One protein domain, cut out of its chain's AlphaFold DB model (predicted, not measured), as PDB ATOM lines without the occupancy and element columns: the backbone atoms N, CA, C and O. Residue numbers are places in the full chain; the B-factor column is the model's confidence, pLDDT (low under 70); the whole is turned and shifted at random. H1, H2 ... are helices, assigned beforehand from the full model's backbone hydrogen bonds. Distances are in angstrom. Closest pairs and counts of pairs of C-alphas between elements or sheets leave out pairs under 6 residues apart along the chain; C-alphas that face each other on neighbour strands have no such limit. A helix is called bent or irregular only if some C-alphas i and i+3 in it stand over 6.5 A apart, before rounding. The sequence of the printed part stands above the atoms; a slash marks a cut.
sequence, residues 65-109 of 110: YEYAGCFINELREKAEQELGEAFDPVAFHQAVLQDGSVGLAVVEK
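This is residues 65 to 109 of the 110 residues of the protein "Bacterial protein of uncharacterized function (DUF885)" of uncultured Ruminococcus sp (UniProt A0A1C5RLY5). One long helix, H1, makes one side of the model; the chain then turns sharply and folds back through the shorter helix H2, and a loop at residues 98 to 103 brings it round to a small helical turn, H3, near the first part of H1. The three helix centres make an open triangle with few contacts, and the far end of H1, residues 81 to 86, sticks out beyond the rest. The printed part has 45 residues, with three named helices in the order H1, H2, H3 and no named strand, and its class is all helix. It is compact, with a radius of gyration of the C-alphas of 10.6 A, and the C-alphas span 29 by 20 by 15 A.

Start at residue 65, where H1, residues 65 to 86, begins, and look for its kink of 51 degrees near residue 80. Past the kink H1 is irregular: C-alphas 82 and 85 are 9.4 A apart. H2, residues 89 to 97, is close to H1 but not clearly touching it; their closest C-alphas, those of Arg 76 and Phe 92, are 7.6 A apart. The two run opposite ways at a steep tilt of 42 degrees. H3, residues 104 to 107, is close to H1 but not clearly touching it, and the closest C-alphas, those of Ala 68 and Leu 104, are 7.3 A apart. H3 is also close to H2 but not clearly touching it, with the closest C-alphas, those of Val 96 and Val 107, 6.1 A apart. In the backbone, every O i to N i+4 pair of H2 is within hydrogen-bond range, and 16 of 18 are in H1. H3 is too short for such a pair, but its one O i to N i+3 pair is within range.

Find C-alpha 65 at (-19.525, 0.116, 33.303); from there H1 runs 29.7 A to C-alpha 86 at (-38.385, -19.205, 45.645). Go on to C-alpha 89, where H2 begins, and follow it 12.2 A to C-alpha 97. H3 spans 4.9 A from C-alpha 104 to C-alpha 107, which you will find at (-22.855, -6.660, 46.742).

The two C-alphas farthest apart are those of Tyr 65 and Glu 85, at 30.5 A, while the first and last printed C-alphas, of Tyr 65 and Lys 109, are 20.2 A apart. The link from H1 to H2 is tight, with 2 residues, and the link from H2 to H3 is short, with 6. The printed part has no cut. The mean pLDDT of the printed part is 94.1, and no printed residue is under 70.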
ATOM      1  N   TYR A  65     -18.104   0.089  33.670       81.94
ATOM      2  CA  TYR A  65     -19.525   0.116  33.303       81.94
ATOM      3  C   TYR A  65     -20.042  -1.243  32.823       81.94
ATOM      4  O   TYR A  65     -21.081  -1.712  33.288       81.94
ATOM      5  N   GLU A  66     -19.332  -1.877  31.888       84.94
ATOM      6  CA  GLU A  66     -19.731  -3.193  31.375       84.94
ATOM      7  C   GLU A  66     -19.460  -4.287  32.406       84.94
ATOM      8  O   GLU A  66     -20.299  -5.169  32.586       84.94
ATOM      9  N   TYR A  67     -18.350  -4.195  33.144       89.62
ATOM     10  CA  TYR A  67     -18.019  -5.163  34.185       89.62
ATOM     11  C   TYR A  67     -19.091  -5.232  35.280       89.62
ATOM     12  O   TYR A  67     -19.574  -6.318  35.593       89.62
ATOM     13  N   ALA A  68     -19.528  -4.087  35.818       90.06
ATOM     14  CA  ALA A  68     -20.570  -4.049  36.845       90.06
ATOM     15  C   ALA A  68     -21.905  -4.628  36.346       90.06
ATOM     16  O   ALA A  68     -22.587  -5.342  37.080       90.06
ATOM     17  N   GLY A  69     -22.266  -4.359  35.087       89.88
ATOM     18  CA  GLY A  69     -23.467  -4.920  34.470       89.88
ATOM     19  C   GLY A  69     -23.400  -6.441  34.317       89.88
ATOM     20  O   GLY A  69     -24.362  -7.126  34.659       89.88
ATOM     21  N   CYS A  70     -22.274  -6.976  33.833       91.00
ATOM     22  CA  CYS A  70     -22.048  -8.423  33.755       91.00
ATOM     23  C   CYS A  70     -22.112  -9.066  35.141       91.00
ATOM     24  O   CYS A  70     -22.862 -10.016  35.330       91.00
ATOM     25  N   PHE A  71     -21.422  -8.483  36.120       94.38
ATOM     26  CA  PHE A  71     -21.385  -8.977  37.490       94.38
ATOM     27  C   PHE A  71     -22.782  -9.096  38.123       94.38
ATOM     28  O   PHE A  71     -23.131 -10.136  38.674       94.38
ATOM     29  N   ILE A  72     -23.627  -8.062  38.008       94.81
ATOM     30  CA  ILE A  72     -24.994  -8.104  38.560       94.81
ATOM     31  C   ILE A  72     -25.859  -9.146  37.832       94.81
ATOM     32  O   ILE A  72     -26.690  -9.799  38.465       94.81
ATOM     33  N   ASN A  73     -25.672  -9.326  36.521       94.06
ATOM     34  CA  ASN A  73     -26.388 -10.362  35.773       94.06
ATOM     35  C   ASN A  73     -25.951 -11.770  36.197       94.06
ATOM     36  O   ASN A  73     -26.808 -12.618  36.405       94.06
ATOM     37  N   GLU A  74     -24.652 -12.003  36.387       96.06
ATOM     38  CA  GLU A  74     -24.126 -13.282  36.883       96.06
ATOM     39  C   GLU A  74     -24.644 -13.595  38.294       96.06
ATOM     40  O   GLU A  74     -25.073 -14.718  38.562       96.06
ATOM     41  N   LEU A  75     -24.692 -12.597  39.186       96.56
ATOM     42  CA  LEU A  75     -25.299 -12.752  40.513       96.56
ATOM     43  C   LEU A  75     -26.779 -13.117  40.434       96.56
ATOM     44  O   LEU A  75     -27.246 -13.974  41.183       96.56
ATOM     45  N   ARG A  76     -27.516 -12.485  39.521       97.38
ATOM     46  CA  ARG A  76     -28.921 -12.805  39.294       97.38
ATOM     47  C   ARG A  76     -29.088 -14.236  38.793       97.38
ATOM     48  O   ARG A  76     -29.918 -14.955  39.331       97.38
ATOM     49  N   GLU A  77     -28.309 -14.648  37.796       97.94
ATOM     50  CA  GLU A  77     -28.347 -16.013  37.257       97.94
ATOM     51  C   GLU A  77     -28.047 -17.044  38.350       97.94
ATOM     52  O   GLU A  77     -28.745 -18.051  38.460       97.94
ATOM     53  N   LYS A  78     -27.060 -16.765  39.207       96.94
ATOM     54  CA  LYS A  78     -26.742 -17.599  40.369       96.94
ATOM     55  C   LYS A  78     -27.909 -17.668  41.362       96.94
ATOM     56  O   LYS A  78     -28.279 -18.761  41.779       96.94
ATOM     57  N   ALA A  79     -28.529 -16.538  41.698       97.00
ATOM     58  CA  ALA A  79     -29.680 -16.498  42.602       97.00
ATOM     59  C   ALA A  79     -30.906 -17.229  42.026       97.00
ATOM     60  O   ALA A  79     -31.579 -17.963  42.747       97.00
ATOM     61  N   GLU A  80     -31.180 -17.077  40.726       97.94
ATOM     62  CA  GLU A  80     -32.242 -17.807  40.019       97.94
ATOM     63  C   GLU A  80     -31.989 -19.327  40.059       97.94
ATOM     64  O   GLU A  80     -32.921 -20.102  40.281       97.94
ATOM     65  N   GLN A  81     -30.731 -19.762  39.907       98.00
ATOM     66  CA  GLN A  81     -30.342 -21.175  39.997       98.00
ATOM     67  C   GLN A  81     -30.445 -21.739  41.420       98.00
ATOM     68  O   GLN A  81     -30.913 -22.863  41.596       98.00
ATOM     69  N   GLU A  82     -30.004 -20.987  42.431       97.44
ATOM     70  CA  GLU A  82     -29.964 -21.447  43.825       97.44
ATOM     71  C   GLU A  82     -31.345 -21.437  44.498       97.44
ATOM     72  O   GLU A  82     -31.651 -22.335  45.283       97.44
ATOM     73  N   LEU A  83     -32.192 -20.448  44.187       97.25
ATOM     74  CA  LEU A  83     -33.509 -20.285  44.813       97.25
ATOM     75  C   LEU A  83     -34.644 -20.953  44.024       97.25
ATOM     76  O   LEU A  83     -35.680 -21.280  44.611       97.25
ATOM     77  N   GLY A  84     -34.480 -21.174  42.715       97.75
ATOM     78  CA  GLY A  84     -35.497 -21.801  41.870       97.75
ATOM     79  C   GLY A  84     -36.850 -21.085  41.966       97.75
ATOM     80  O   GLY A  84     -36.945 -19.880  41.749       97.75
ATOM     81  N   GLU A  85     -37.908 -21.813  42.334       97.69
ATOM     82  CA  GLU A  85     -39.261 -21.250  42.494       97.69
ATOM     83  C   GLU A  85     -39.378 -20.219  43.630       97.69
ATOM     84  O   GLU A  85     -40.330 -19.441  43.650       97.69
ATOM     85  N   ALA A  86     -38.426 -20.192  44.568       97.88
ATOM     86  CA  ALA A  86     -38.385 -19.205  45.645       97.88
ATOM     87  C   ALA A  86     -37.701 -17.889  45.232       97.88
ATOM     88  O   ALA A  86     -37.650 -16.959  46.038       97.88
ATOM     89  N   PHE A  87     -37.161 -17.797  44.011       98.31
ATOM     90  CA  PHE A  87     -36.553 -16.565  43.519       98.31
ATOM     91  C   PHE A  87     -37.605 -15.458  43.375       98.31
ATOM     92  O   PHE A  87     -38.561 -15.580  42.605       98.31
ATOM     93  N   ASP A  88     -37.384 -14.343  44.069       98.06
ATOM     94  CA  ASP A  88     -38.160 -13.117  43.904       98.06
ATOM     95  C   ASP A  88     -37.266 -12.004  43.326       98.06
ATOM     96  O   ASP A  88     -36.343 -11.537  44.007       98.06
ATOM     97  N   PRO A  89     -37.530 -11.522  42.094       97.25
ATOM     98  CA  PRO A  89     -36.759 -10.433  41.506       97.25
ATOM     99  C   PRO A  89     -36.868  -9.125  42.302       97.25
ATOM    100  O   PRO A  89     -35.942  -8.316  42.256       97.25
ATOM    101  N   VAL A  90     -37.966  -8.890  43.030       97.75
ATOM    102  CA  VAL A  90     -38.115  -7.690  43.866       97.75
ATOM    103  C   VAL A  90     -37.171  -7.766  45.061       97.75
ATOM    104  O   VAL A  90     -36.417  -6.820  45.284       97.75
ATOM    105  N   ALA A  91     -37.156  -8.896  45.774       96.94
ATOM    106  CA  ALA A  91     -36.228  -9.131  46.878       96.94
ATOM    107  C   ALA A  91     -34.759  -9.060  46.422       96.94
ATOM    108  O   ALA A  91     -33.947  -8.414  47.084       96.94
ATOM    109  N   PHE A  92     -34.428  -9.629  45.256       97.25
ATOM    110  CA  PHE A  92     -33.088  -9.518  44.667       97.25
ATOM    111  C   PHE A  92     -32.687  -8.054  44.434       97.25
ATOM    112  O   PHE A  92     -31.621  -7.614  44.861       97.25
ATOM    113  N   HIS A  93     -33.550  -7.264  43.789       96.38
ATOM    114  CA  HIS A  93     -33.254  -5.855  43.535       96.38
ATOM    115  C   HIS A  93     -33.192  -5.019  44.819       96.38
ATOM    116  O   HIS A  93     -32.405  -4.077  44.881       96.38
ATOM    117  N   GLN A  94     -33.974  -5.359  45.845       96.12
ATOM    118  CA  GLN A  94     -33.868  -4.726  47.159       96.12
ATOM    119  C   GLN A  94     -32.513  -5.009  47.804       96.12
ATOM    120  O   GLN A  94     -31.860  -4.059  48.227       96.12
ATOM    121  N   ALA A  95     -32.065  -6.268  47.808       94.25
ATOM    122  CA  ALA A  95     -30.757  -6.639  48.340       94.25
ATOM    123  C   ALA A  95     -29.632  -5.850  47.653       94.25
ATOM    124  O   ALA A  95     -28.829  -5.224  48.329       94.25
ATOM    125  N   VAL A  96     -29.642  -5.763  46.317       94.12
ATOM    126  CA  VAL A  96     -28.617  -5.030  45.548       94.12
ATOM    127  C   VAL A  96     -28.613  -3.516  45.822       94.12
ATOM    128  O   VAL A  96     -27.563  -2.884  45.730       94.12
ATOM    129  N   LEU A  97     -29.767  -2.905  46.116       94.44
ATOM    130  CA  LEU A  97     -29.911  -1.441  46.185       94.44
ATOM    131  C   LEU A  97     -29.944  -0.866  47.609       94.44
ATOM    132  O   LEU A  97     -29.720   0.336  47.767       94.44
ATOM    133  N   GLN A  98     -30.250  -1.670  48.633       93.94
ATOM    134  CA  GLN A  98     -30.568  -1.177  49.984       93.94
ATOM    135  C   GLN A  98     -29.430  -0.395  50.656       93.94
ATOM    136  O   GLN A  98     -29.700   0.585  51.347       93.94
ATOM    137  N   ASP A  99     -28.175  -0.776  50.406       91.62
ATOM    138  CA  ASP A  99     -27.000  -0.145  51.023       91.62
ATOM    139  C   ASP A  99     -26.406   0.991  50.167       91.62
ATOM    140  O   ASP A  99     -25.370   1.571  50.503       91.62
ATOM    141  N   GLY A 100     -27.068   1.350  49.063       91.62
ATOM    142  CA  GLY A 100     -26.632   2.409  48.156       91.62
ATOM    143  C   GLY A 100     -25.391   2.037  47.337       91.62
ATOM    144  O   GLY A 100     -25.203   0.892  46.933       91.62
ATOM    145  N   SER A 101     -24.545   3.028  47.039       91.62
ATOM    146  CA  SER A 101     -23.358   2.848  46.189       91.62
ATOM    147  C   SER A 101     -22.209   2.183  46.950       91.62
ATOM    148  O   SER A 101     -21.303   2.856  47.444       91.62
ATOM    149  N   VAL A 102     -22.239   0.854  47.023       92.81
ATOM    150  CA  VAL A 102     -21.170   0.026  47.599       92.81
ATOM    151  C   VAL A 102     -20.351  -0.678  46.512       92.81
ATOM    152  O   VAL A 102     -20.768  -0.796  45.362       92.81
ATOM    153  N   GLY A 103     -19.147  -1.138  46.863       91.56
ATOM    154  CA  GLY A 103     -18.305  -1.899  45.936       91.56
ATOM    155  C   GLY A 103     -18.910  -3.264  45.591       91.56
ATOM    156  O   GLY A 103     -19.556  -3.886  46.432       91.56
ATOM    157  N   LEU A 104     -18.641  -3.775  44.384       90.88
ATOM    158  CA  LEU A 104     -19.201  -5.048  43.895       90.88
ATOM    159  C   LEU A 104     -18.897  -6.245  44.816       90.88
ATOM    160  O   LEU A 104     -19.747  -7.104  45.003       90.88
ATOM    161  N   ALA A 105     -17.736  -6.258  45.477       91.69
ATOM    162  CA  ALA A 105     -17.376  -7.294  46.452       91.69
ATOM    163  C   ALA A 105     -18.225  -7.271  47.742       91.69
ATOM    164  O   ALA A 105     -18.223  -8.238  48.503       91.69
ATOM    165  N   VAL A 106     -18.892  -6.150  48.034       92.50
ATOM    166  CA  VAL A 106     -19.881  -6.048  49.116       92.50
ATOM    167  C   VAL A 106     -21.225  -6.564  48.614       92.50
ATOM    168  O   VAL A 106     -21.828  -7.382  49.298       92.50
ATOM    169  N   VAL A 107     -21.631  -6.166  47.401       91.75
ATOM    170  CA  VAL A 107     -22.855  -6.660  46.742       91.75
ATOM    171  C   VAL A 107     -22.857  -8.188  46.623       91.75
ATOM    172  O   VAL A 107     -23.879  -8.806  46.871       91.75
ATOM    173  N   GLU A 108     -21.714  -8.811  46.318       90.94
ATOM    174  CA  GLU A 108     -21.580 -10.278  46.225       90.94
ATOM    175  C   GLU A 108     -21.983 -11.033  47.499       90.94
ATOM    176  O   GLU A 108     -22.312 -12.216  47.449       90.94
ATOM    177  N   LYS A 109     -21.868 -10.374  48.655       88.38
ATOM    178  CA  LYS A 109     -22.043 -10.990  49.976       88.38
ATOM    179  C   LYS A 109     -23.431 -10.756  50.571       88.38
ATOM    180  O   LYS A 109     -23.652 -11.184  51.705       88.38
TER     181      LYS A 109